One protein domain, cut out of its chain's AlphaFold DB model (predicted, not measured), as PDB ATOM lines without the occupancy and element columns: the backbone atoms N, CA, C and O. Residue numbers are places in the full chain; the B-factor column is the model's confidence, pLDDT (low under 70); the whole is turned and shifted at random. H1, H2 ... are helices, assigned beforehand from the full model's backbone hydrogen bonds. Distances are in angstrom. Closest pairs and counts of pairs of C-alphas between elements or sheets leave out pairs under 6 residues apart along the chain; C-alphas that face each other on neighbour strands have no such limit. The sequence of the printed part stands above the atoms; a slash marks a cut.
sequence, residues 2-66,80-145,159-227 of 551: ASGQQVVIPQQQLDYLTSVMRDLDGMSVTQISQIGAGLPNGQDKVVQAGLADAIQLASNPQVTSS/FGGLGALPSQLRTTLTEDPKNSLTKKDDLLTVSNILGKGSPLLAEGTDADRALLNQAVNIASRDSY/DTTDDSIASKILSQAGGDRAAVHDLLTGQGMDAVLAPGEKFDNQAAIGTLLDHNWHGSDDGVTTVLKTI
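What this domain is: This is residues 2 to 66, 80 to 145 and 159 to 227 of the 551 residues of an uncharacterized protein of Nocardia alba (UniProt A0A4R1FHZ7). Three long helices, H5, H7 and H8, make an up-and-down bundle, each running against the one before it in the chain; H4, H9, H10 and H11 pack round H7, and H12 packs on H8 and H9. H3 crosses one end of H5, with H1 and H6 packed on it, and its last residues make a corner with the start of H7, while H2 packs on H5. The printed part has 200 residues with twelve named helices, H1 to H12 in order, and no named strand: all helix. It is compact, with a radius of gyration of the C-alphas of 16.2 A and spans of 47 by 38 by 30 A.

How they stand to each other: Each distance here is between the closest C-alphas of two helices. H1, residues 11 to 24, touches H3, residues 43 to 59, at Leu 17 and Ala 54, 6.3 A, only just about perpendicular at 70.5 degrees. H2, residues 29 to 33, touches H5, residues 102 to 115, at Ser 33 and Ile 114, 6.0 A. Residues 114 to 115 of H5 alone touch H3, at Leu 115 and Ala 52, 4.9 A, about perpendicular at 80 degrees. H4, residues 88 to 95, touches H5 at Thr 93 and Leu 108, 5.8 A. H6, residues 120 to 123, touches H3 at Ala 123 and Gln 56, 5.4 A. The hub is H7, residues 127 to 140, touching six helices, among them H4 at Ala 131 and Leu 94, 5.6 A. H8, residues 159 to 173, touches H7 at Ala 166 and Ala 136, 4.4 A, at a shallow tilt of 17 degrees, opposite ways. H8 touches H5 at Ile 169 and Ser 112, 6.0 A, at a shallow tilt of 23 degrees, the same way. H9, residues 177 to 185, touches H7 at Ala 179 and Arg 130, 5.0 A. H10, residues 189 to 192, touches H7 at Val 192 and Ala 131, 5.4 A. H11, residues 201 to 209, touches H7 at Ala 204 and Val 137, 6.1 A. H12, residues 218 to 227, touches H8 at Gly 219 and Ser 171, 4.0 A. H1 and H12 are apart. Every O i to N i+4 pair is within hydrogen-bond range in H1 to H5, H7 to H9 and H11; in H12 5 of 6 are, and H6 and H10 are too short for such a pair.

Where its parts are: H1 begins at C-alpha 11, (163.801, 174.284, 69.799), and is 20.1 A long. H3 measures 24.2 A, H5 19.9 A, H7 19.8 A and H8 20.9 A. H12 ends at C-alpha 227, (150.074, 150.566, 90.171).

The domain as a whole: The C-alphas farthest apart, of Ser 66 and His 214, are 49.1 A apart. Residues 67 to 79 and 146 to 158 are not printed, with C-alpha gaps of 12.0 A and 10.2 A. Of the links printed whole, none is long. Residues 2 to 4, 142 to 145 and 159 are under pLDDT 70.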
ATOM      1  N   ALA A   2     155.224 160.177  75.849       52.06
ATOM      2  CA  ALA A   2     155.755 158.838  75.589       52.06
ATOM      3  C   ALA A   2     155.845 157.918  76.829       52.06
ATOM      4  O   ALA A   2     156.843 157.234  76.979       52.06
ATOM      5  N   SER A   3     154.836 157.878  77.711       60.78
ATOM      6  CA  SER A   3     154.804 156.968  78.880       60.78
ATOM      7  C   SER A   3     156.116 156.958  79.690       60.78
ATOM      8  O   SER A   3     156.714 155.903  79.854       60.78
ATOM      9  N   GLY A   4     156.618 158.131  80.094       61.19
ATOM     10  CA  GLY A   4     157.905 158.255  80.804       61.19
ATOM     11  C   GLY A   4     159.165 158.209  79.920       61.19
ATOM     12  O   GLY A   4     160.272 158.369  80.420       61.19
ATOM     13  N   GLN A   5     159.037 158.042  78.600       73.25
ATOM     14  CA  GLN A   5     160.175 158.023  77.670       73.25
ATOM     15  C   GLN A   5     160.551 159.415  77.146       73.25
ATOM     16  O   GLN A   5     159.736 160.341  77.127       73.25
ATOM     17  N   GLN A   6     161.786 159.530  76.641       79.50
ATOM     18  CA  GLN A   6     162.327 160.759  76.059       79.50
ATOM     19  C   GLN A   6     161.413 161.338  74.969       79.50
ATOM     20  O   GLN A   6     161.064 160.674  73.990       79.50
ATOM     21  N   VAL A   7     161.095 162.624  75.105       81.38
ATOM     22  CA  VAL A   7     160.348 163.411  74.126       81.38
ATOM     23  C   VAL A   7     161.251 164.520  73.594       81.38
ATOM     24  O   VAL A   7     161.800 165.322  74.349       81.38
ATOM     25  N   VAL A   8     161.396 164.577  72.269       82.69
ATOM     26  CA  VAL A   8     162.108 165.667  71.593       82.69
ATOM     27  C   VAL A   8     161.095 166.710  71.137       82.69
ATOM     28  O   VAL A   8     160.252 166.425  70.284       82.69
ATOM     29  N   ILE A   9     161.197 167.924  71.676       84.06
ATOM     30  CA  ILE A   9     160.386 169.073  71.265       84.06
ATOM     31  C   ILE A   9     161.170 170.000  70.320       84.06
ATOM     32  O   ILE A   9     162.405 170.064  70.373       84.06
ATOM     33  N   PRO A  10     160.487 170.737  69.423       87.38
ATOM     34  CA  PRO A  10     161.110 171.789  68.626       87.38
ATOM     35  C   PRO A  10     161.834 172.819  69.499       87.38
ATOM     36  O   PRO A  10     161.301 173.250  70.519       87.38
ATOM     37  N   GLN A  11     163.000 173.301  69.049       83.44
ATOM     38  CA  GLN A  11     163.801 174.284  69.799       83.44
ATOM     39  C   GLN A  11     162.996 175.532  70.189       83.44
ATOM     40  O   GLN A  11     163.112 176.004  71.307       83.44
ATOM     41  N   GLN A  12     162.113 176.013  69.309       85.12
ATOM     42  CA  GLN A  12     161.257 177.171  69.591       85.12
ATOM     43  C   GLN A  12     160.315 176.953  70.785       85.12
ATOM     44  O   GLN A  12     160.001 177.901  71.496       85.12
ATOM     45  N   GLN A  13     159.847 175.719  70.998       86.31
ATOM     46  CA  GLN A  13     159.008 175.385  72.150       86.31
ATOM     47  C   GLN A  13     159.839 175.324  73.429       86.31
ATOM     48  O   GLN A  13     159.383 175.802  74.462       86.31
ATOM     49  N   LEU A  14     161.069 174.808  73.346       84.44
ATOM     50  CA  LEU A  14     161.995 174.828  74.472       84.44
ATOM     51  C   LEU A  14     162.366 176.268  74.862       84.44
ATOM     52  O   LEU A  14     162.249 176.623  76.027       84.44
ATOM     53  N   ASP A  15     162.707 177.118  73.889       86.06
ATOM     54  CA  ASP A  15     163.032 178.533  74.122       86.06
ATOM     55  C   ASP A  15     161.858 179.280  74.782       86.06
ATOM     56  O   ASP A  15     162.059 180.114  75.666       86.06
ATOM     57  N   TYR A  16     160.622 178.960  74.378       88.25
ATOM     58  CA  TYR A  16     159.418 179.491  75.014       88.25
ATOM     59  C   TYR A  16     159.292 179.032  76.471       88.25
ATOM     60  O   TYR A  16     159.101 179.874  77.345       88.25
ATOM     61  N   LEU A  17     159.440 177.731  76.751       88.50
ATOM     62  CA  LEU A  17     159.392 177.198  78.117       88.50
ATOM     63  C   LEU A  17     160.451 177.856  79.007       88.50
ATOM     64  O   LEU A  17     160.121 178.346  80.084       88.50
ATOM     65  N   THR A  18     161.694 177.959  78.531       87.12
ATOM     66  CA  THR A  18     162.780 178.623  79.263       87.12
ATOM     67  C   THR A  18     162.478 180.104  79.509       87.12
ATOM     68  O   THR A  18     162.738 180.603  80.603       87.12
ATOM     69  N   SER A  19     161.891 180.818  78.538       89.56
ATOM     70  CA  SER A  19     161.464 182.211  78.734       89.56
ATOM     71  C   SER A  19     160.392 182.326  79.815       89.56
ATOM     72  O   SER A  19     160.511 183.183  80.686       89.56
ATOM     73  N   VAL A  20     159.382 181.451  79.796       91.94
ATOM     74  CA  VAL A  20     158.325 181.440  80.818       91.94
ATOM     75  C   VAL A  20     158.917 181.151  82.197       91.94
ATOM     76  O   VAL A  20     158.645 181.898  83.129       91.94
ATOM     77  N   MET A  21     159.766 180.128  82.344       93.12
ATOM     78  CA  MET A  21     160.402 179.817  83.634       93.12
ATOM     79  C   MET A  21     161.258 180.983  84.143       93.12
ATOM     80  O   MET A  21     161.250 181.289  85.333       93.12
ATOM     81  N   ARG A  22     161.951 181.692  83.246       90.38
ATOM     82  CA  ARG A  22     162.729 182.883  83.601       90.38
ATOM     83  C   ARG A  22     161.854 184.056  84.048       90.38
ATOM     84  O   ARG A  22     162.254 184.775  84.958       90.38
ATOM     85  N   ASP A  23     160.688 184.249  83.437       92.50
ATOM     86  CA  ASP A  23     159.750 185.314  83.819       92.50
ATOM     87  C   ASP A  23     159.104 185.060  85.193       92.50
ATOM     88  O   ASP A  23     158.715 186.005  85.882       92.50
ATOM     89  N   LEU A  24     159.010 183.792  85.603       93.75
ATOM     90  CA  LEU A  24     158.560 183.393  86.940       93.75
ATOM     91  C   LEU A  24     159.672 183.483  87.995       93.75
ATOM     92  O   LEU A  24     159.381 183.457  89.194       93.75
ATOM     93  N   ASP A  25     160.940 183.568  87.588       91.31
ATOM     94  CA  ASP A  25     162.052 183.619  88.530       91.31
ATOM     95  C   ASP A  25     162.029 184.923  89.346       91.31
ATOM     96  O   ASP A  25     161.845 186.025  88.828       91.31
ATOM     97  N   GLY A  26     162.174 184.789  90.665       89.06
ATOM     98  CA  GLY A  26     162.005 185.886  91.623       89.06
ATOM     99  C   GLY A  26     160.569 186.120  92.118       89.06
ATOM    100  O   GLY A  26     160.394 186.905  93.051       89.06
ATOM    101  N   MET A  27     159.558 185.434  91.570       95.88
ATOM    102  CA  MET A  27     158.210 185.399  92.155       95.88
ATOM    103  C   MET A  27     158.123 184.379  93.298       95.88
ATOM    104  O   MET A  27     158.741 183.317  93.241       95.88
ATOM    105  N   SER A  28     157.324 184.670  94.328       95.50
ATOM    106  CA  SER A  28     156.961 183.673  95.344       95.50
ATOM    107  C   SER A  28     155.923 182.682  94.812       95.50
ATOM    108  O   SER A  28     155.160 183.001  93.898       95.50
ATOM    109  N   VAL A  29     155.819 181.500  95.423       94.38
ATOM    110  CA  VAL A  29     154.823 180.483  95.031       94.38
ATOM    111  C   VAL A  29     153.383 181.009  95.109       94.38
ATOM    112  O   VAL A  29     152.567 180.724  94.236       94.38
ATOM    113  N   THR A  30     153.091 181.883  96.075       94.31
ATOM    114  CA  THR A  30     151.801 182.580  96.191       94.31
ATOM    115  C   THR A  30     151.551 183.558  95.046       94.31
ATOM    116  O   THR A  30     150.423 183.688  94.583       94.31
ATOM    117  N   GLN A  31     152.581 184.258  94.564       95.81
ATOM    118  CA  GLN A  31     152.435 185.129  93.394       95.81
ATOM    119  C   GLN A  31     152.197 184.303  92.128       95.81
ATOM    120  O   GLN A  31     151.319 184.646  91.337       95.81
ATOM    121  N   ILE A  32     152.919 183.190  91.973       95.00
ATOM    122  CA  ILE A  32     152.758 182.262  90.847       95.00
ATOM    123  C   ILE A  32     151.338 181.675  90.836       95.00
ATOM    124  O   ILE A  32     150.684 181.676  89.792       95.00
ATOM    125  N   SER A  33     150.802 181.256  91.989       94.06
ATOM    126  CA  SER A  33     149.448 180.683  92.082       94.06
ATOM    127  C   SER A  33     148.330 181.672  91.720       94.06
ATOM    128  O   SER A  33     147.230 181.255  91.341       94.06
ATOM    129  N   GLN A  34     148.614 182.975  91.797       95.25
ATOM    130  CA  GLN A  34     147.694 184.064  91.471       95.25
ATOM    131  C   GLN A  34     147.770 184.518  90.006       95.25
ATOM    132  O   GLN A  34     146.950 185.338  89.583       95.25
ATOM    133  N   ILE A  35     148.696 183.992  89.200       94.56
ATOM    134  CA  ILE A  35     148.771 184.323  87.773       94.56
ATOM    135  C   ILE A  35     147.458 183.927  87.083       94.56
ATOM    136  O   ILE A  35     146.926 182.832  87.265       94.56
ATOM    137  N   GLY A  36     146.897 184.865  86.314       89.38
ATOM    138  CA  GLY A  36     145.604 184.706  85.645       89.38
ATOM    139  C   GLY A  36     144.378 184.851  86.554       89.38
ATOM    140  O   GLY A  36     143.257 184.839  86.046       89.38
ATOM    141  N   ALA A  37     144.542 185.027  87.871       90.88
ATOM    142  CA  ALA A  37     143.413 185.183  88.784       90.88
ATOM    143  C   ALA A  37     142.574 186.429  88.445       90.88
ATOM    144  O   ALA A  37     143.099 187.510  88.177       90.88
ATOM    145  N   GLY A  38     141.248 186.275  88.472       87.50
ATOM    146  CA  GLY A  38     140.306 187.362  88.193       87.50
ATOM    147  C   GLY A  38     140.067 187.649  86.706       87.50
ATOM    148  O   GLY A  38     139.317 188.574  86.389       87.50
ATOM    149  N   LEU A  39     140.650 186.864  85.790       92.44
ATOM    150  CA  LEU A  39     140.302 186.939  84.372       92.44
ATOM    151  C   LEU A  39     138.857 186.450  84.134       92.44
ATOM    152  O   LEU A  39     138.433 185.447  84.713       92.44
ATOM    153  N   PRO A  40     138.071 187.141  83.290       91.25
ATOM    154  CA  PRO A  40     136.664 186.817  83.084       91.25
ATOM    155  C   PRO A  40     136.470 185.526  82.277       91.25
ATOM    156  O   PRO A  40     137.360 185.060  81.568       91.25
ATOM    157  N   ASN A  41     135.246 184.994  82.312       89.44
ATOM    158  CA  ASN A  41     134.786 183.903  81.442       89.44
ATOM    159  C   ASN A  41     135.603 182.597  81.549       89.44
ATOM    160  O   ASN A  41     135.723 181.873  80.564       89.44
ATOM    161  N   GLY A  42     136.173 182.296  82.722       87.38
ATOM    162  CA  GLY A  42     136.942 181.066  82.951       87.38
ATOM    163  C   GLY A  42     138.348 181.069  82.342       87.38
ATOM    164  O   GLY A  42     139.003 180.028  82.312       87.38
ATOM    165  N   GLN A  43     138.817 182.215  81.831       92.62
ATOM    166  CA  GLN A  43     140.174 182.352  81.290       92.62
ATOM    167  C   GLN A  43     141.249 182.202  82.371       92.62
ATOM    168  O   GLN A  43     142.364 181.790  82.064       92.62
ATOM    169  N   ASP A  44     140.905 182.483  83.627       91.94
ATOM    170  CA  ASP A  44     141.745 182.226  84.795       91.94
ATOM    171  C   ASP A  44     142.171 180.755  84.867       91.94
ATOM    172  O   ASP A  44     143.360 180.462  84.978       91.94
ATOM    173  N   LYS A  45     141.228 179.823  84.688       91.88
ATOM    174  CA  LYS A  45     141.507 178.380  84.690       91.88
ATOM    175  C   LYS A  45     142.414 177.964  83.538       91.88
ATOM    176  O   LYS A  45     143.309 177.158  83.742       91.88
ATOM    177  N   VAL A  46     142.202 178.525  82.346       93.69
ATOM    178  CA  VAL A  46     143.016 178.213  81.159       93.69
ATOM    179  C   VAL A  46     144.456 178.683  81.347       93.69
ATOM    180  O   VAL A  46     145.385 177.938  81.050       93.69
ATOM    181  N   VAL A  47     144.650 179.899  81.864       94.50
ATOM    182  CA  VAL A  47     145.990 180.438  82.141       94.50
ATOM    183  C   VAL A  47     146.684 179.629  83.233       94.50
ATOM    184  O   VAL A  47     147.853 179.293  83.083       94.50
ATOM    185  N   GLN A  48     145.972 179.280  84.305       94.56
ATOM    186  CA  GLN A  48     146.544 178.499  85.401       94.56
ATOM    187  C   GLN A  48     146.885 177.063  84.987       94.56
ATOM    188  O   GLN A  48     147.938 176.572  85.379       94.56
ATOM    189  N   ALA A  49     146.049 176.419  84.168       94.62
ATOM    190  CA  ALA A  49     146.349 175.108  83.597       94.62
ATOM    191  C   ALA A  49     147.561 175.174  82.657       94.62
ATOM    192  O   ALA A  49     148.494 174.400  82.813       94.62
ATOM    193  N   GLY A  50     147.611 176.157  81.750       94.19
ATOM    194  CA  GLY A  50     148.753 176.326  80.845       94.19
ATOM    195  C   GLY A  50     150.065 176.657  81.567       94.19
ATOM    196  O   GLY A  50     151.135 176.243  81.126       94.19
ATOM    197  N   LEU A  51     149.996 177.378  82.691       95.19
ATOM    198  CA  LEU A  51     151.142 177.613  83.568       95.19
ATOM    199  C   LEU A  51     151.611 176.314  84.235       95.19
ATOM    200  O   LEU A  51     152.807 176.038  84.235       95.19
ATOM    201  N   ALA A  52     150.685 175.519  84.772       95.44
ATOM    202  CA  ALA A  52     150.990 174.222  85.367       95.44
ATOM    203  C   ALA A  52     151.617 173.263  84.343       95.44
ATOM    204  O   ALA A  52     152.677 172.703  84.608       95.44
ATOM    205  N   ASP A  53     151.039 173.179  83.142       94.50
ATOM    206  CA  ASP A  53     151.556 172.400  82.013       94.50
ATOM    207  C   ASP A  53     152.987 172.812  81.645       94.50
ATOM    208  O   ASP A  53     153.842 171.964  81.393       94.50
ATOM    209  N   ALA A  54     153.271 174.119  81.622       93.31
ATOM    210  CA  ALA A  54     154.607 174.632  81.338       93.31
ATOM    211  C   ALA A  54     155.612 174.270  82.441       93.31
ATOM    212  O   ALA A  54     156.748 173.917  82.127       93.31
ATOM    213  N   ILE A  55     155.201 174.339  83.713       94.75
ATOM    214  CA  ILE A  55     156.038 173.948  84.856       94.75
ATOM    215  C   ILE A  55     156.329 172.442  84.806       94.75
ATOM    216  O   ILE A  55     157.487 172.057  84.943       94.75
ATOM    217  N   GLN A  56     155.320 171.604  84.551       93.19
ATOM    218  CA  GLN A  56     155.480 170.152  84.413       93.19
ATOM    219  C   GLN A  56     156.381 169.791  83.225       93.19
ATOM    220  O   GLN A  56     157.334 169.036  83.365       93.19
ATOM    221  N   LEU A  57     156.170 170.395  82.054       91.44
ATOM    222  CA  LEU A  57     157.044 170.163  80.900       91.44
ATOM    223  C   LEU A  57     158.494 170.586  81.166       91.44
ATOM    224  O   LEU A  57     159.413 169.892  80.736       91.44
ATOM    225  N   ALA A  58     158.706 171.707  81.862       90.88
ATOM    226  CA  ALA A  58     160.042 172.162  82.233       90.88
ATOM    227  C   ALA A  58     160.705 171.234  83.262       90.88
ATOM    228  O   ALA A  58     161.896 170.955  83.137       90.88
ATOM    229  N   SER A  59     159.947 170.721  84.238       92.44
ATOM    230  CA  SER A  59     160.448 169.806  85.271       92.44
ATOM    231  C   SER A  59     160.613 168.362  84.803       92.44
ATOM    232  O   SER A  59     161.102 167.532  85.565       92.44
ATOM    233  N   ASN A  60     160.243 168.036  83.565       91.38
ATOM    234  CA  ASN A  60     160.384 166.690  83.034       91.38
ATOM    235  C   ASN A  60     161.796 166.469  82.452       91.38
ATOM    236  O   ASN A  60     162.125 167.059  81.420       91.38
ATOM    237  N   PRO A  61     162.651 165.616  83.050       87.56
ATOM    238  CA  PRO A  61     164.003 165.368  82.543       87.56
ATOM    239  C   PRO A  61     164.014 164.679  81.168       87.56
ATOM    240  O   PRO A  61     165.021 164.715  80.460       87.56
ATOM    241  N   GLN A  62     162.898 164.070  80.761       85.69
ATOM    242  CA  GLN A  62     162.747 163.396  79.473       85.69
ATOM    243  C   GLN A  62     162.400 164.366  78.335       85.69
ATOM    244  O   GLN A  62     162.494 163.992  77.163       85.69
ATOM    245  N   VAL A  63     162.039 165.617  78.640       83.56
ATOM    246  CA  VAL A  63     161.773 166.655  77.637       83.56
ATOM    247  C   VAL A  63     163.088 167.308  77.214       83.56
ATOM    248  O   VAL A  63     163.799 167.929  78.002       83.56
ATOM    249  N   THR A  64     163.426 167.165  75.934       79.19
ATOM    250  CA  THR A  64     164.711 167.603  75.358       79.19
ATOM    251  C   THR A  64     164.510 168.287  74.005       79.19
ATOM    252  O   THR A  64     163.444 168.175  73.401       79.19
ATOM    253  N   SER A  65     165.531 168.977  73.485       76.00
ATOM    254  CA  SER A  65     165.567 169.415  72.080       76.00
ATOM    255  C   SER A  65     166.603 168.638  71.259       76.00
ATOM    256  O   SER A  65     167.359 167.813  71.774       76.00
ATOM    257  N   SER A  66     166.610 168.856  69.940       72.69
ATOM    258  CA  SER A  66     167.488 168.131  69.016       72.69
ATOM    259  C   SER A  66     168.970 168.309  69.380       72.69
ATOM    260  O   SER A  66     169.478 169.425  69.411       72.69
ATOM    261  N   PHE A  80     167.203 173.280  80.706       70.19
ATOM    262  CA  PHE A  80     166.167 172.395  80.168       70.19
ATOM    263  C   PHE A  80     166.031 171.107  80.980       70.19
ATOM    264  O   PHE A  80     167.036 170.494  81.345       70.19
ATOM    265  N   GLY A  81     164.781 170.684  81.180       77.50
ATOM    266  CA  GLY A  81     164.409 169.430  81.828       77.50
ATOM    267  C   GLY A  81     164.770 169.361  83.317       77.50
ATOM    268  O   GLY A  81     165.813 169.850  83.754       77.50
ATOM    269  N   GLY A  82     163.927 168.697  84.100       87.00
ATOM    270  CA  GLY A  82     164.178 168.415  85.516       87.00
ATOM    271  C   GLY A  82     164.055 169.620  86.457       87.00
ATOM    272  O   GLY A  82     163.795 170.750  86.037       87.00
ATOM    273  N   LEU A  83     164.280 169.405  87.760       88.06
ATOM    274  CA  LEU A  83     164.142 170.465  88.784       88.06
ATOM    275  C   LEU A  83     165.024 171.696  88.529       88.06
ATOM    276  O   LEU A  83     164.680 172.806  88.939       88.06
ATOM    277  N   GLY A  84     166.171 171.517  87.870       85.00
ATOM    278  CA  GLY A  84     167.096 172.602  87.542       85.00
ATOM    279  C   GLY A  84     166.483 173.681  86.646       85.00
ATOM    280  O   GLY A  84     166.839 174.850  86.798       85.00
ATOM    281  N   ALA A  85     165.537 173.303  85.781       87.94
ATOM    282  CA  ALA A  85     164.858 174.197  84.845       87.94
ATOM    283  C   ALA A  85     163.723 175.016  85.487       87.94
ATOM    284  O   ALA A  85     163.171 175.911  84.845       87.94
ATOM    285  N   LEU A  86     163.367 174.724  86.742       91.62
ATOM    286  CA  LEU A  86     162.312 175.435  87.454       91.62
ATOM    287  C   LEU A  86     162.792 176.771  88.050       91.62
ATOM    288  O   LEU A  86     163.961 176.902  88.435       91.62
ATOM    289  N   PRO A  87     161.873 177.746  88.212       92.81
ATOM    290  CA  PRO A  87     162.109 178.968  88.974       92.81
ATOM    291  C   PRO A  87     162.671 178.671  90.364       92.81
ATOM    292  O   PRO A  87     162.280 177.692  91.007       92.81
ATOM    293  N   SER A  88     163.546 179.550  90.859       91.69
ATOM    294  CA  SER A  88     164.274 179.326  92.115       91.69
ATOM    295  C   SER A  88     163.364 179.006  93.299       91.69
ATOM    296  O   SER A  88     163.639 178.047  94.013       91.69
ATOM    297  N   GLN A  89     162.263 179.743  93.469       93.56
ATOM    298  CA  GLN A  89     161.326 179.514  94.571       93.56
ATOM    299  C   GLN A  89     160.572 178.189  94.453       93.56
ATOM    300  O   GLN A  89     160.439 177.496  95.451       93.56
ATOM    301  N   LEU A  90     160.147 177.785  93.249       95.00
ATOM    302  CA  LEU A  90     159.509 176.476  93.061       95.00
ATOM    303  C   LEU A  90     160.482 175.345  93.400       95.00
ATOM    304  O   LEU A  90     160.138 174.445  94.160       95.00
ATOM    305  N   ARG A  91     161.720 175.426  92.901       91.81
ATOM    306  CA  ARG A  91     162.762 174.442  93.211       91.81
ATOM    307  C   ARG A  91     163.057 174.385  94.710       91.81
ATOM    308  O   ARG A  91     163.141 173.294  95.265       91.81
ATOM    309  N   THR A  92     163.206 175.537  95.362       92.81
ATOM    310  CA  THR A  92     163.445 175.626  96.807       92.81
ATOM    311  C   THR A  92     162.292 175.009  97.595       92.81
ATOM    312  O   THR A  92     162.540 174.150  98.431       92.81
ATOM    313  N   THR A  93     161.040 175.360  97.292       95.31
ATOM    314  CA  THR A  93     159.867 174.785  97.966       95.31
ATOM    315  C   THR A  93     159.764 173.269  97.778       95.31
ATOM    316  O   THR A  93     159.394 172.575  98.715       95.31
ATOM    317  N   LEU A  94     160.115 172.744  96.600       94.94
ATOM    318  CA  LEU A  94     160.067 171.306  96.308       94.94
ATOM    319  C   LEU A  94     161.181 170.496  97.000       94.94
ATOM    320  O   LEU A  94     161.032 169.292  97.190       94.94
ATOM    321  N   THR A  95     162.301 171.122  97.368       91.44
ATOM    322  CA  THR A  95     163.501 170.405  97.852       91.44
ATOM    323  C   THR A  95     163.864 170.698  99.302       91.44
ATOM    324  O   THR A  95     164.490 169.862  99.948       91.44
ATOM    325  N   GLU A  96     163.478 171.850  99.851       90.25
ATOM    326  CA  GLU A  96     163.723 172.145 101.259       90.25
ATOM    327  C   GLU A  96     162.783 171.364 102.172       90.25
ATOM    328  O   GLU A  96     161.574 171.384 101.978       90.25
ATOM    329  N   ASP A  97     163.344 170.782 103.235       89.06
ATOM    330  CA  ASP A  97     162.588 170.076 104.268       89.06
ATOM    331  C   ASP A  97     161.472 170.965 104.879       89.06
ATOM    332  O   ASP A  97     161.774 171.990 105.522       89.06
ATOM    333  N   PRO A  98     160.184 170.603 104.690       86.62
ATOM    334  CA  PRO A  98     159.042 171.330 105.220       86.62
ATOM    335  C   PRO A  98     158.626 170.849 106.618       86.62
ATOM    336  O   PRO A  98     157.811 171.515 107.260       86.62
ATOM    337  N   LYS A  99     159.162 169.727 107.122       78.62
ATOM    338  CA  LYS A  99     158.630 168.977 108.275       78.62
ATOM    339  C   LYS A  99     158.403 169.835 109.519       78.62
ATOM    340  O   LYS A  99     157.360 169.747 110.157       78.62
ATOM    341  N   ASN A 100     159.326 170.751 109.809       78.75
ATOM    342  CA  ASN A 100     159.275 171.612 110.996       78.75
ATOM    343  C   ASN A 100     158.770 173.045 110.719       78.75
ATOM    344  O   ASN A 100     159.007 173.951 111.523       78.75
ATOM    345  N   SER A 101     158.115 173.301 109.579       84.88
ATOM    346  CA  SER A 101     157.656 174.645 109.208       84.88
ATOM    347  C   SER A 101     156.289 174.636 108.528       84.88
ATOM    348  O   SER A 101     156.162 174.249 107.370       84.88
ATOM    349  N   LEU A 102     155.278 175.177 109.219       82.88
ATOM    350  CA  LEU A 102     153.932 175.337 108.659       82.88
ATOM    351  C   LEU A 102     153.942 176.157 107.364       82.88
ATOM    352  O   LEU A 102     153.310 175.774 106.393       82.88
ATOM    353  N   THR A 103     154.717 177.243 107.318       89.06
ATOM    354  CA  THR A 103     154.838 178.069 106.110       89.06
ATOM    355  C   THR A 103     155.390 177.276 104.930       89.06
ATOM    356  O   THR A 103     154.857 177.388 103.833       89.06
ATOM    357  N   LYS A 104     156.406 176.429 105.143       92.12
ATOM    358  CA  LYS A 104     156.942 175.588 104.063       92.12
ATOM    359  C   LYS A 104     155.948 174.515 103.621       92.12
ATOM    360  O   LYS A 104     155.845 174.258 102.427       92.12
ATOM    361  N   LYS A 105     155.193 173.922 104.554       92.12
ATOM    362  CA  LYS A 105     154.106 172.977 104.239       92.12
ATOM    363  C   LYS A 105     152.995 173.650 103.420       92.12
ATOM    364  O   LYS A 105     152.563 173.091 102.416       92.12
ATOM    365  N   ASP A 106     152.583 174.861 103.793       92.44
ATOM    366  CA  ASP A 106     151.582 175.653 103.061       92.44
ATOM    367  C   ASP A 106     152.073 176.055 101.661       92.44
ATOM    368  O   ASP A 106     151.321 175.980 100.682       92.44
ATOM    369  N   ASP A 107     153.342 176.453 101.545       95.50
ATOM    370  CA  ASP A 107     153.978 176.763 100.264       95.50
ATOM    371  C   ASP A 107     154.039 175.515  99.373       95.50
ATOM    372  O   ASP A 107     153.682 175.581  98.196       95.50
ATOM    373  N   LEU A 108     154.406 174.357  99.927       96.69
ATOM    374  CA  LEU A 108     154.434 173.083  99.208       96.69
ATOM    375  C   LEU A 108     153.037 172.653  98.744       96.69
ATOM    376  O   LEU A 108     152.860 172.276  97.585       96.69
ATOM    377  N   LEU A 109     152.024 172.781  99.604       95.50
ATOM    378  CA  LEU A 109     150.632 172.537  99.228       95.50
ATOM    379  C   LEU A 109     150.171 173.524  98.143       95.50
ATOM    380  O   LEU A 109     149.419 173.157  97.241       95.50
ATOM    381  N   THR A 110     150.641 174.772  98.180       97.06
ATOM    382  CA  THR A 110     150.387 175.755  97.118       97.06
ATOM    383  C   THR A 110     151.019 175.319  95.797       97.06
ATOM    384  O   THR A 110     150.355 175.412  94.763       97.06
ATOM    385  N   VAL A 111     152.249 174.798  95.815       97.56
ATOM    386  CA  VAL A 111     152.902 174.229  94.624       97.56
ATOM    387  C   VAL A 111     152.126 173.027  94.092       97.56
ATOM    388  O   VAL A 111     151.776 173.026  92.914       97.56
ATOM    389  N   SER A 112     151.766 172.068  94.947       97.19
ATOM    390  CA  SER A 112     150.927 170.920  94.569       97.19
ATOM    391  C   SER A 112     149.608 171.367  93.920       97.19
ATOM    392  O   SER A 112     149.245 170.896  92.845       97.19
ATOM    393  N   ASN A 113     148.944 172.383  94.481       96.62
ATOM    394  CA  ASN A 113     147.722 172.958  93.909       96.62
ATOM    395  C   ASN A 113     147.935 173.691  92.574       96.62
ATOM    396  O   ASN A 113     146.989 173.804  91.794       96.62
ATOM    397  N   ILE A 114     149.123 174.247  92.312       96.81
ATOM    398  CA  ILE A 114     149.460 174.795  90.992       96.81
ATOM    399  C   ILE A 114     149.555 173.639  89.997       96.81
ATOM    400  O   ILE A 114     148.846 173.665  88.993       96.81
ATOM    401  N   LEU A 115     150.375 172.626  90.293       96.19
ATOM    402  CA  LEU A 115     150.617 171.494  89.390       96.19
ATOM    403  C   LEU A 115     149.342 170.691  89.116       96.19
ATOM    404  O   LEU A 115     149.076 170.335  87.972       96.19
ATOM    405  N   GLY A 116     148.482 170.522  90.123       94.69
ATOM    406  CA  GLY A 116     147.195 169.833  89.996       94.69
ATOM    407  C   GLY A 116     146.188 170.489  89.040       94.69
ATOM    408  O   GLY A 116     145.156 169.893  88.744       94.69
ATOM    409  N   LYS A 117     146.454 171.704  88.538       95.44
ATOM    410  CA  LYS A 117     145.639 172.343  87.485       95.44
ATOM    411  C   LYS A 117     146.068 171.943  86.073       95.44
ATOM    412  O   LYS A 117     145.328 172.235  85.132       95.44
ATOM    413  N   GLY A 118     147.253 171.354  85.933       92.19
ATOM    414  CA  GLY A 118     147.816 170.911  84.666       92.19
ATOM    415  C   GLY A 118     147.196 169.610  84.162       92.19
ATOM    416  O   GLY A 118     146.344 168.986  84.799       92.19
ATOM    417  N   SER A 119     147.624 169.202  82.977       92.44
ATOM    418  CA  SER A 119     147.248 167.945  82.353       92.44
ATOM    419  C   SER A 119     148.020 166.777  82.978       92.44
ATOM    420  O   SER A 119     149.250 166.770  82.922       92.44
ATOM    421  N   PRO A 120     147.340 165.705  83.435       88.88
ATOM    422  CA  PRO A 120     148.012 164.500  83.933       88.88
ATOM    423  C   PRO A 120     148.982 163.871  82.918       88.88
ATOM    424  O   PRO A 120     149.973 163.256  83.284       88.88
ATOM    425  N   LEU A 121     148.739 164.064  81.615       86.75
ATOM    426  CA  LEU A 121     149.619 163.548  80.562       86.75
ATOM    427  C   LEU A 121     150.971 164.267  80.482       86.75
ATOM    428  O   LEU A 121     151.895 163.732  79.865       86.75
ATOM    429  N   LEU A 122     151.061 165.494  81.003       89.19
ATOM    430  CA  LEU A 122     152.290 166.289  81.034       89.19
ATOM    431  C   LEU A 122     153.028 166.154  82.368       89.19
ATOM    432  O   LEU A 122     154.244 166.331  82.391       89.19
ATOM    433  N   ALA A 123     152.293 165.794  83.422       89.06
ATOM    434  CA  ALA A 123     152.794 165.445  84.746       89.06
ATOM    435  C   ALA A 123     153.724 164.218  84.727       89.06
ATOM    436  O   ALA A 123     154.708 164.185  85.447       89.06
ATOM    437  N   GLU A 124     153.445 163.254  83.845       90.44
ATOM    438  CA  GLU A 124     154.130 161.961  83.788       90.44
ATOM    439  C   GLU A 124     155.669 162.050  83.698       90.44
ATOM    440  O   GLU A 124     156.236 162.519  82.701       90.44
ATOM    441  N   GLY A 125     156.343 161.490  84.698       89.81
ATOM    442  CA  GLY A 125     157.789 161.380  84.811       89.81
ATOM    443  C   GLY A 125     158.470 162.684  85.192       89.81
ATOM    444  O   GLY A 125     159.649 162.846  84.861       89.81
ATOM    445  N   THR A 126     157.775 163.617  85.843       93.38
ATOM    446  CA  THR A 126     158.357 164.912  86.212       93.38
ATOM    447  C   THR A 126     159.139 164.860  87.516       93.38
ATOM    448  O   THR A 126     158.739 164.221  88.486       93.38
ATOM    449  N   ASP A 127     160.247 165.603  87.591       94.12
ATOM    450  CA  ASP A 127     160.970 165.715  88.862       94.12
ATOM    451  C   ASP A 127     160.204 166.573  89.882       94.12
ATOM    452  O   ASP A 127     160.467 166.490  91.078       94.12
ATOM    453  N   ALA A 128     159.248 167.391  89.427       95.75
ATOM    454  CA  ALA A 128     158.357 168.117  90.326       95.75
ATOM    455  C   ALA A 128     157.450 167.155  91.106       95.75
ATOM    456  O   ALA A 128     157.365 167.277  92.326       95.75
ATOM    457  N   ASP A 129     156.851 166.169  90.434       96.88
ATOM    458  CA  ASP A 129     155.989 165.187  91.093       96.88
ATOM    459  C   ASP A 129     156.816 164.198  91.934       96.88
ATOM    460  O   ASP A 129     156.433 163.915  93.070       96.88
ATOM    461  N   ARG A 130     158.019 163.790  91.487       97.12
ATOM    462  CA  ARG A 130     158.982 163.056  92.347       97.12
ATOM    463  C   ARG A 130     159.290 163.817  93.639       97.12
ATOM    464  O   ARG A 130     159.322 163.224  94.716       97.12
ATOM    465  N   ALA A 131     159.514 165.127  93.541       96.69
ATOM    466  CA  ALA A 131     159.814 165.958  94.699       96.69
ATOM    467  C   ALA A 131     158.595 166.102  95.620       96.69
ATOM    468  O   ALA A 131     158.742 165.976  96.831       96.69
ATOM    469  N   LEU A 132     157.389 166.289  95.069       97.94
ATOM    470  CA  LEU A 132     156.153 166.308  95.855       97.94
ATOM    471  C   LEU A 132     155.930 164.994  96.610       97.94
ATOM    472  O   LEU A 132     155.659 165.034  97.810       97.94
ATOM    473  N   LEU A 133     156.094 163.847  95.946       97.94
ATOM    474  CA  LEU A 133     155.988 162.530  96.581       97.94
ATOM    475  C   LEU A 133     157.020 162.363  97.706       97.94
ATOM    476  O   LEU A 133     156.656 161.982  98.818       97.94
ATOM    477  N   ASN A 134     158.284 162.718  97.450       96.50
ATOM    478  CA  ASN A 134     159.345 162.673  98.458       96.50
ATOM    479  C   ASN A 134     159.021 163.551  99.677       96.50
ATOM    480  O   ASN A 134     159.176 163.119 100.817       96.50
ATOM    481  N   GLN A 135     158.540 164.778  99.454       95.62
ATOM    482  CA  GLN A 135     158.200 165.675 100.556       95.62
ATOM    483  C   GLN A 135     156.955 165.230 101.320       95.62
ATOM    484  O   GLN A 135     156.901 165.421 102.531       95.62
ATOM    485  N   ALA A 136     155.970 164.626 100.658       95.62
ATOM    486  CA  ALA A 136     154.806 164.085 101.348       95.62
ATOM    487  C   ALA A 136     155.191 162.928 102.280       95.62
ATOM    488  O   ALA A 136     154.753 162.904 103.428       95.62
ATOM    489  N   VAL A 137     156.080 162.037 101.824       93.94
ATOM    490  CA  VAL A 137     156.703 161.009 102.671       93.94
ATOM    491  C   VAL A 137     157.473 161.656 103.824       93.94
ATOM    492  O   VAL A 137     157.288 161.279 104.972       93.94
ATOM    493  N   ASN A 138     158.285 162.683 103.569       90.94
ATOM    494  CA  ASN A 138     159.024 163.369 104.630       90.94
ATOM    495  C   ASN A 138     158.094 164.011 105.686       90.94
ATOM    496  O   ASN A 138     158.355 163.889 106.883       90.94
ATOM    497  N   ILE A 139     156.986 164.634 105.268       90.12
ATOM    498  CA  ILE A 139     155.972 165.197 106.177       90.12
ATOM    499  C   ILE A 139     155.333 164.100 107.033       90.12
ATOM    500  O   ILE A 139     155.202 164.294 108.237       90.12
ATOM    501  N   ALA A 140     154.982 162.961 106.432       87.81
ATOM    502  CA  ALA A 140     154.389 161.827 107.141       87.81
ATOM    503  C   ALA A 140     155.404 161.056 108.015       87.81
ATOM    504  O   ALA A 140     155.019 160.349 108.943       87.81
ATOM    505  N   SER A 141     156.710 161.190 107.754       83.88
ATOM    506  CA  SER A 141     157.747 160.429 108.459       83.88
ATOM    507  C   SER A 141     157.817 160.760 109.957       83.88
ATOM    508  O   SER A 141     157.858 161.923 110.373       83.88
ATOM    509  N   ARG A 142     157.943 159.732 110.801       64.50
ATOM    510  CA  ARG A 142     157.884 159.868 112.272       64.50
ATOM    511  C   ARG A 142     159.250 160.067 112.954       64.50
ATOM    512  O   ARG A 142     159.291 160.444 114.121       64.50
ATOM    513  N   ASP A 143     160.361 159.947 112.221       54.78
ATOM    514  CA  ASP A 143     161.757 159.904 112.724       54.78
ATOM    515  C   ASP A 143     162.270 161.146 113.488       54.78
ATOM    516  O   ASP A 143     163.464 161.258 113.782       54.78
ATOM    517  N   SER A 144     161.444 162.160 113.763       39.84
ATOM    518  CA  SER A 144     161.961 163.453 114.236       39.84
ATOM    519  C   SER A 144     161.053 164.256 115.153       39.84
ATOM    520  O   SER A 144     161.356 165.430 115.347       39.84
ATOM    521  N   TYR A 145     159.995 163.696 115.744       48.44
ATOM    522  CA  TYR A 145     159.290 164.433 116.796       48.44
ATOM    523  C   TYR A 145     160.175 164.474 118.050       48.44
ATOM    524  O   TYR A 145     160.425 163.428 118.658       48.44
ATOM    525  N   ASP A 159     149.428 164.840 114.520       66.88
ATOM    526  CA  ASP A 159     149.627 163.847 113.445       66.88
ATOM    527  C   ASP A 159     148.554 163.992 112.340       66.88
ATOM    528  O   ASP A 159     148.868 164.116 111.164       66.88
ATOM    529  N   THR A 160     147.295 164.228 112.721       73.75
ATOM    530  CA  THR A 160     146.163 164.445 111.799       73.75
ATOM    531  C   THR A 160     146.292 165.610 110.800       73.75
ATOM    532  O   THR A 160     145.718 165.553 109.710       73.75
ATOM    533  N   THR A 161     146.981 166.704 111.146       80.56
ATOM    534  CA  THR A 161     147.154 167.849 110.230       80.56
ATOM    535  C   THR A 161     148.221 167.544 109.189       80.56
ATOM    536  O   THR A 161     148.018 167.827 108.005       80.56
ATOM    537  N   ASP A 162     149.330 166.952 109.624       85.94
ATOM    538  CA  ASP A 162     150.423 166.561 108.741       85.94
ATOM    539  C   ASP A 162     149.981 165.432 107.806       85.94
ATOM    540  O   ASP A 162     150.215 165.536 106.601       85.94
ATOM    541  N   ASP A 163     149.198 164.473 108.307       88.00
ATOM    542  CA  ASP A 163     148.554 163.428 107.504       88.00
ATOM    543  C   ASP A 163     147.675 164.027 106.408       88.00
ATOM    544  O   ASP A 163     147.780 163.653 105.242       88.00
ATOM    545  N   SER A 164     146.836 165.016 106.740       90.38
ATOM    546  CA  SER A 164     145.968 165.664 105.749       90.38
ATOM    547  C   SER A 164     146.758 166.408 104.668       90.38
ATOM    548  O   SER A 164     146.336 166.443 103.509       90.38
ATOM    549  N   ILE A 165     147.878 167.041 105.028       92.81
ATOM    550  CA  ILE A 165     148.731 167.757 104.072       92.81
ATOM    551  C   ILE A 165     149.470 166.758 103.180       92.81
ATOM    552  O   ILE A 165     149.391 166.878 101.957       92.81
ATOM    553  N   ALA A 166     150.137 165.769 103.778       94.62
ATOM    554  CA  ALA A 166     150.846 164.720 103.054       94.62
ATOM    555  C   ALA A 166     149.898 163.981 102.106       94.62
ATOM    556  O   ALA A 166     150.186 163.868 100.918       94.62
ATOM    557  N   SER A 167     148.717 163.594 102.590       95.88
ATOM    558  CA  SER A 167     147.692 162.917 101.797       95.88
ATOM    559  C   SER A 167     147.250 163.728 100.582       95.88
ATOM    560  O   SER A 167     147.240 163.202  99.476       95.88
ATOM    561  N   LYS A 168     146.990 165.036 100.723       96.62
ATOM    562  CA  LYS A 168     146.637 165.895  99.573       96.62
ATOM    563  C   LYS A 168     147.747 165.970  98.531       96.62
ATOM    564  O   LYS A 168     147.455 165.974  97.336       96.62
ATOM    565  N   ILE A 169     148.999 166.050  98.977       97.69
ATOM    566  CA  ILE A 169     150.153 166.090  98.076       97.69
ATOM    567  C   ILE A 169     150.299 164.742  97.358       97.69
ATOM    568  O   ILE A 169     150.436 164.728  96.135       97.69
ATOM    569  N   LEU A 170     150.181 163.622  98.082       97.88
ATOM    570  CA  LEU A 170     150.175 162.271  97.514       97.88
ATOM    571  C   LEU A 170     149.015 162.066  96.533       97.88
ATOM    572  O   LEU A 170     149.231 161.515  95.464       97.88
ATOM    573  N   SER A 171     147.804 162.544  96.829       96.50
ATOM    574  CA  SER A 171     146.663 162.438  95.910       96.50
ATOM    575  C   SER A 171     146.895 163.191  94.603       96.50
ATOM    576  O   SER A 171     146.382 162.786  93.564       96.50
ATOM    577  N   GLN A 172     147.639 164.300  94.635       95.62
ATOM    578  CA  GLN A 172     147.950 165.036  93.415       95.62
ATOM    579  C   GLN A 172     149.072 164.351  92.631       95.62
ATOM    580  O   GLN A 172     148.902 164.098  91.439       95.62
ATOM    581  N   ALA A 173     150.208 164.083  93.277       96.56
ATOM    582  CA  ALA A 173     151.415 163.620  92.593       96.56
ATOM    583  C   ALA A 173     151.395 162.106  92.340       96.56
ATOM    584  O   ALA A 173     152.036 161.612  91.420       96.56
ATOM    585  N   GLY A 174     150.605 161.359  93.112       96.50
ATOM    586  CA  GLY A 174     150.469 159.907  93.017       96.50
ATOM    587  C   GLY A 174     149.821 159.420  91.725       96.50
ATOM    588  O   GLY A 174     149.849 158.225  91.466       96.50
ATOM    589  N   GLY A 175     149.260 160.314  90.904       93.69
ATOM    590  CA  GLY A 175     148.799 159.988  89.552       93.69
ATOM    591  C   GLY A 175     149.919 159.922  88.503       93.69
ATOM    592  O   GLY A 175     149.694 159.383  87.419       93.69
ATOM    593  N   ASP A 176     151.111 160.455  88.795       95.50
ATOM    594  CA  ASP A 176     152.290 160.303  87.940       95.50
ATOM    595  C   ASP A 176     152.894 158.908  88.157       95.50
ATOM    596  O   ASP A 176     153.624 158.665  89.120       95.50
ATOM    597  N   ARG A 177     152.584 157.975  87.249       95.06
ATOM    598  CA  ARG A 177     153.042 156.583  87.339       95.06
ATOM    599  C   ARG A 177     154.561 156.481  87.398       95.06
ATOM    600  O   ARG A 177     155.062 155.724  88.223       95.06
ATOM    601  N   ALA A 178     155.287 157.190  86.540       93.88
ATOM    602  CA  ALA A 178     156.744 157.127  86.526       93.88
ATOM    603  C   ALA A 178     157.340 157.674  87.834       93.88
ATOM    604  O   ALA A 178     158.265 157.073  88.373       93.88
ATOM    605  N   ALA A 179     156.785 158.753  88.401       96.00
ATOM    606  CA  ALA A 179     157.228 159.243  89.709       96.00
ATOM    607  C   ALA A 179     156.870 158.284  90.861       96.00
ATOM    608  O   ALA A 179     157.683 158.091  91.763       96.00
ATOM    609  N   VAL A 180     155.698 157.637  90.825       97.94
ATOM    610  CA  VAL A 180     155.318 156.581  91.786       97.94
ATOM    611  C   VAL A 180     156.248 155.374  91.682       97.94
ATOM    612  O   VAL A 180     156.711 154.857  92.699       97.94
ATOM    613  N   HIS A 181     156.562 154.933  90.465       97.00
ATOM    614  CA  HIS A 181     157.524 153.863  90.234       97.00
ATOM    615  C   HIS A 181     158.888 154.197  90.834       97.00
ATOM    616  O   HIS A 181     159.472 153.388  91.561       97.00
ATOM    617  N   ASP A 182     159.362 155.408  90.580       96.06
ATOM    618  CA  ASP A 182     160.640 155.914  91.058       96.06
ATOM    619  C   ASP A 182     160.678 156.038  92.587       96.06
ATOM    620  O   ASP A 182     161.645 155.604  93.213       96.06
ATOM    621  N   LEU A 183     159.589 156.495  93.215       97.69
ATOM    622  CA  LEU A 183     159.434 156.511  94.672       97.69
ATOM    623  C   LEU A 183     159.533 155.100  95.274       97.69
ATOM    624  O   LEU A 183     160.203 154.897  96.280       97.69
ATOM    625  N   LEU A 184     158.869 154.106  94.681       97.62
ATOM    626  CA  LEU A 184     158.793 152.762  95.266       97.62
ATOM    627  C   LEU A 184     160.049 151.926  94.990       97.62
ATOM    628  O   LEU A 184     160.456 151.110  95.817       97.62
ATOM    629  N   THR A 185     160.690 152.131  93.841       95.38
ATOM    630  CA  THR A 185     161.913 151.409  93.448       95.38
ATOM    631  C   THR A 185     163.199 152.133  93.836       95.38
ATOM    632  O   THR A 185     164.269 151.524  93.819       95.38
ATOM    633  N   GLY A 186     163.108 153.419  94.177       93.50
ATOM    634  CA  GLY A 186     164.237 154.319  94.401       93.50
ATOM    635  C   GLY A 186     164.966 154.752  93.126       93.50
ATOM    636  O   GLY A 186     165.962 155.471  93.208       93.50
ATOM    637  N   GLN A 187     164.508 154.327  91.944       90.25
ATOM    638  CA  GLN A 187     165.074 154.773  90.671       90.25
ATOM    639  C   GLN A 187     164.731 156.247  90.437       90.25
ATOM    640  O   GLN A 187     163.699 156.715  90.880       90.25
ATOM    641  N   GLY A 188     165.613 157.022  89.801       86.94
ATOM    642  CA  GLY A 188     165.330 158.426  89.451       86.94
ATOM    643  C   GLY A 188     165.244 159.423  90.622       86.94
ATOM    644  O   GLY A 188     165.340 160.627  90.388       86.94
ATOM    645  N   MET A 189     165.151 158.962  91.874       92.31
ATOM    646  CA  MET A 189     164.958 159.826  93.048       92.31
ATOM    647  C   MET A 189     166.175 160.693  93.397       92.31
ATOM    648  O   MET A 189     166.009 161.751  93.994       92.31
ATOM    649  N   ASP A 190     167.381 160.339  92.941       87.62
ATOM    650  CA  ASP A 190     168.581 161.181  93.097       87.62
ATOM    651  C   ASP A 190     168.398 162.600  92.518       87.62
ATOM    652  O   ASP A 190     169.093 163.532  92.923       87.62
ATOM    653  N   ALA A 191     167.463 162.783  91.576       83.62
ATOM    654  CA  ALA A 191     167.157 164.079  90.970       83.62
ATOM    655  C   ALA A 191     166.550 165.092  91.957       83.62
ATOM    656  O   ALA A 191     166.653 166.298  91.726       83.62
ATOM    657  N   VAL A 192     165.927 164.615  93.039       89.12
ATOM    658  CA  VAL A 192     165.190 165.447  94.005       89.12
ATOM    659  C   VAL A 192     165.845 165.498  95.387       89.12
ATOM    660  O   VAL A 192     165.297 166.104  96.305       89.12
ATOM    661  N   LEU A 193     167.027 164.894  95.525       87.50
ATOM    662  CA  LEU A 193     167.800 164.842  96.763       87.50
ATOM    663  C   LEU A 193     168.963 165.836  96.774       87.50
ATOM    664  O   LEU A 193     169.417 166.320  95.730       87.50
ATOM    665  N   ALA A 194     169.490 166.129  97.966       82.88
ATOM    666  CA  ALA A 194     170.700 166.929  98.062       82.88
ATOM    667  C   ALA A 194     171.921 166.140  97.536       82.88
ATOM    668  O   ALA A 194     171.974 164.910  97.629       82.88
ATOM    669  N   PRO A 195     172.956 166.820  97.003       78.25
ATOM    670  CA  PRO A 195     174.138 166.143  96.479       78.25
ATOM    671  C   PRO A 195     174.798 165.203  97.502       78.25
ATOM    672  O   PRO A 195     175.304 165.647  98.531       78.25
ATOM    673  N   GLY A 196     174.862 163.911  97.168       78.56
ATOM    674  CA  GLY A 196     175.495 162.878  97.995       78.56
ATOM    675  C   GLY A 196     174.551 162.147  98.952       78.56
ATOM    676  O   GLY A 196     174.986 161.187  99.591       78.56
ATOM    677  N   GLU A 197     173.285 162.557  99.028       85.38
ATOM    678  CA  GLU A 197     172.237 161.773  99.679       85.38
ATOM    679  C   GLU A 197     171.855 160.564  98.821       85.38
ATOM    680  O   GLU A 197     172.130 160.507  97.621       85.38
ATOM    681  N   LYS A 198     171.259 159.565  99.469       87.50
ATOM    682  CA  LYS A 198     170.703 158.388  98.809       87.50
ATOM    683  C   LYS A 198     169.263 158.240  99.233       87.50
ATOM    684  O   LYS A 198     168.967 158.353 100.421       87.50
ATOM    685  N   PHE A 199     168.410 157.947  98.267       92.62
ATOM    686  CA  PHE A 199     167.018 157.665  98.548       92.62
ATOM    687  C   PHE A 199     166.883 156.289  99.207       92.62
ATOM    688  O   PHE A 199     167.445 155.308  98.714       92.62
ATOM    689  N   ASP A 200     166.144 156.221 100.313       93.19
ATOM    690  CA  ASP A 200     165.773 154.964 100.961       93.19
ATOM    691  C   ASP A 200     164.317 154.640 100.620       93.19
ATOM    692  O   ASP A 200     163.374 155.137 101.242       93.19
ATOM    693  N   ASN A 201     164.132 153.808  99.597       94.44
ATOM    694  CA  ASN A 201     162.801 153.425  99.147       94.44
ATOM    695  C   ASN A 201     162.066 152.537 100.157       94.44
ATOM    696  O   ASN A 201     160.841 152.570 100.201       94.44
ATOM    697  N   GLN A 202     162.780 151.770 100.988       93.44
ATOM    698  CA  GLN A 202     162.135 150.959 102.021       93.44
ATOM    699  C   GLN A 202     161.605 151.848 103.146       93.44
ATOM    700  O   GLN A 202     160.467 151.663 103.557       93.44
ATOM    701  N   ALA A 203     162.364 152.859 103.577       91.25
ATOM    702  CA  ALA A 203     161.868 153.847 104.540       91.25
ATOM    703  C   ALA A 203     160.667 154.641 103.992       91.25
ATOM    704  O   ALA A 203     159.714 154.916 104.726       91.25
ATOM    705  N   ALA A 204     160.676 154.967 102.695       94.56
ATOM    706  CA  ALA A 204     159.545 155.627 102.049       94.56
ATOM    707  C   ALA A 204     158.292 154.740 102.025       94.56
ATOM    708  O   ALA A 204     157.231 155.187 102.453       94.56
ATOM    709  N   ILE A 205     158.408 153.475 101.598       96.69
ATOM    710  CA  ILE A 205     157.289 152.517 101.633       96.69
ATOM    711  C   ILE A 205     156.800 152.312 103.071       96.69
ATOM    712  O   ILE A 205     155.595 152.310 103.307       96.69
ATOM    713  N   GLY A 206     157.717 152.210 104.033       91.56
ATOM    714  CA  GLY A 206     157.376 152.100 105.445       91.56
ATOM    715  C   GLY A 206     156.606 153.289 105.974       91.56
ATOM    716  O   GLY A 206     155.600 153.113 106.641       91.56
ATOM    717  N   THR A 207     156.983 154.502 105.589       90.19
ATOM    718  CA  THR A 207     156.209 155.695 105.953       90.19
ATOM    719  C   THR A 207     154.799 155.674 105.356       90.19
ATOM    720  O   THR A 207     153.868 156.187 105.966       90.19
ATOM    721  N   LEU A 208     154.611 155.082 104.173       94.31
ATOM    722  CA  LEU A 208     153.282 154.958 103.576       94.31
ATOM    723  C   LEU A 208     152.424 153.902 104.291       94.31
ATOM    724  O   LEU A 208     151.236 154.143 104.493       94.31
ATOM    725  N   LEU A 209     153.008 152.756 104.666       93.31
ATOM    726  CA  LEU A 209     152.263 151.578 105.136       93.31
ATOM    727  C   LEU A 209     152.255 151.386 106.663       93.31
ATOM    728  O   LEU A 209     151.236 150.975 107.210       93.31
ATOM    729  N   ASP A 210     153.339 151.715 107.363       86.88
ATOM    730  CA  ASP A 210     153.467 151.567 108.826       86.88
ATOM    731  C   ASP A 210     152.839 152.746 109.594       86.88
ATOM    732  O   ASP A 210     153.035 152.919 110.799       86.88
ATOM    733  N   HIS A 211     152.098 153.599 108.888       82.62
ATOM    734  CA  HIS A 211     151.558 154.840 109.414       82.62
ATOM    735  C   HIS A 211     150.048 154.750 109.622       82.62
ATOM    736  O   HIS A 211     149.313 154.264 108.763       82.62
ATOM    737  N   ASN A 212     149.568 155.241 110.764       83.75
ATOM    738  CA  ASN A 212     148.141 155.456 110.975       83.75
ATOM    739  C   ASN A 212     147.777 156.823 110.394       83.75
ATOM    740  O   ASN A 212     148.148 157.845 110.959       83.75
ATOM    741  N   TRP A 213     147.042 156.836 109.286       85.44
ATOM    742  CA  TRP A 213     146.670 158.060 108.575       85.44
ATOM    743  C   TRP A 213     145.467 158.776 109.190       85.44
ATOM    744  O   TRP A 213     145.017 159.793 108.658       85.44
ATOM    745  N   HIS A 214     144.885 158.237 110.267       82.56
ATOM    746  CA  HIS A 214     143.738 158.818 110.969       82.56
ATOM    747  C   HIS A 214     142.559 159.150 110.029       82.56
ATOM    748  O   HIS A 214     141.874 160.164 110.196       82.56
ATOM    749  N   GLY A 215     142.340 158.305 109.014       84.38
ATOM    750  CA  GLY A 215     141.324 158.489 107.970       84.38
ATOM    751  C   GLY A 215     141.707 159.453 106.837       84.38
ATOM    752  O   GLY A 215     140.838 159.849 106.068       84.38
ATOM    753  N   SER A 216     142.975 159.862 106.741       89.06
ATOM    754  CA  SER A 216     143.528 160.659 105.634       89.06
ATOM    755  C   SER A 216     144.367 159.804 104.674       89.06
ATOM    756  O   SER A 216     145.385 160.260 104.170       89.06
ATOM    757  N   ASP A 217     143.974 158.565 104.392       90.19
ATOM    758  CA  ASP A 217     144.726 157.615 103.556       90.19
ATOM    759  C   ASP A 217     144.407 157.689 102.045       90.19
ATOM    760  O   ASP A 217     144.965 156.929 101.249       90.19
ATOM    761  N   ASP A 218     143.577 158.644 101.609       94.12
ATOM    762  CA  ASP A 218     143.233 158.878 100.191       94.12
ATOM    763  C   ASP A 218     144.467 159.079  99.289       94.12
ATOM    764  O   ASP A 218     144.525 158.599  98.150       94.12
ATOM    765  N   GLY A 219     145.478 159.787  99.793       95.75
ATOM    766  CA  GLY A 219     146.740 160.011  99.097       95.75
ATOM    767  C   GLY A 219     147.514 158.727  98.837       95.75
ATOM    768  O   GLY A 219     147.911 158.468  97.701       95.75
ATOM    769  N   VAL A 220     147.677 157.888  99.861       96.94
ATOM    770  CA  VAL A 220     148.353 156.590  99.711       96.94
ATOM    771  C   VAL A 220     147.541 155.661  98.818       96.94
ATOM    772  O   VAL A 220     148.097 155.023  97.928       96.94
ATOM    773  N   THR A 221     146.215 155.660  98.979       97.00
ATOM    774  CA  THR A 221     145.289 154.935  98.098       97.00
ATOM    775  C   THR A 221     145.522 155.316  96.634       97.00
ATOM    776  O   THR A 221     145.589 154.443  95.778       97.00
ATOM    777  N   THR A 222     145.726 156.603  96.333       97.50
ATOM    778  CA  THR A 222     146.021 157.069  94.966       97.50
ATOM    779  C   THR A 222     147.343 156.500  94.439       97.50
ATOM    780  O   THR A 222     147.385 156.007  93.315       97.50
ATOM    781  N   VAL A 223     148.404 156.510  95.255       98.06
ATOM    782  CA  VAL A 223     149.710 155.929  94.893       98.06
ATOM    783  C   VAL A 223     149.587 154.434  94.583       98.06
ATOM    784  O   VAL A 223     150.095 153.973  93.563       98.06
ATOM    785  N   LEU A 224     148.887 153.681  95.437       98.19
ATOM    786  CA  LEU A 224     148.663 152.244  95.252       98.19
ATOM    787  C   LEU A 224     147.821 151.968  93.998       98.19
ATOM    788  O   LEU A 224     148.200 151.155  93.156       98.19
ATOM    789  N   LYS A 225     146.726 152.713  93.819       96.44
ATOM    790  CA  LYS A 225     145.825 152.583  92.669       96.44
ATOM    791  C   LYS A 225     146.526 152.839  91.336       96.44
ATOM    792  O   LYS A 225     146.221 152.178  90.350       96.44
ATOM    793  N   THR A 226     147.499 153.746  91.288       96.06
ATOM    794  CA  THR A 226     148.291 153.983  90.072       96.06
ATOM    795  C   THR A 226     149.052 152.737  89.615       96.06
ATOM    796  O   THR A 226     149.259 152.553  88.417       96.06
ATOM    797  N   ILE A 227     149.439 151.842  90.526       96.94
ATOM    798  CA  ILE A 227     150.074 150.566  90.171       96.94
ATOM    799  C   ILE A 227     149.030 149.604  89.596       96.94
ATOM    800  O   ILE A 227     149.262 149.007  88.545       96.94
TER     801      ILE A 227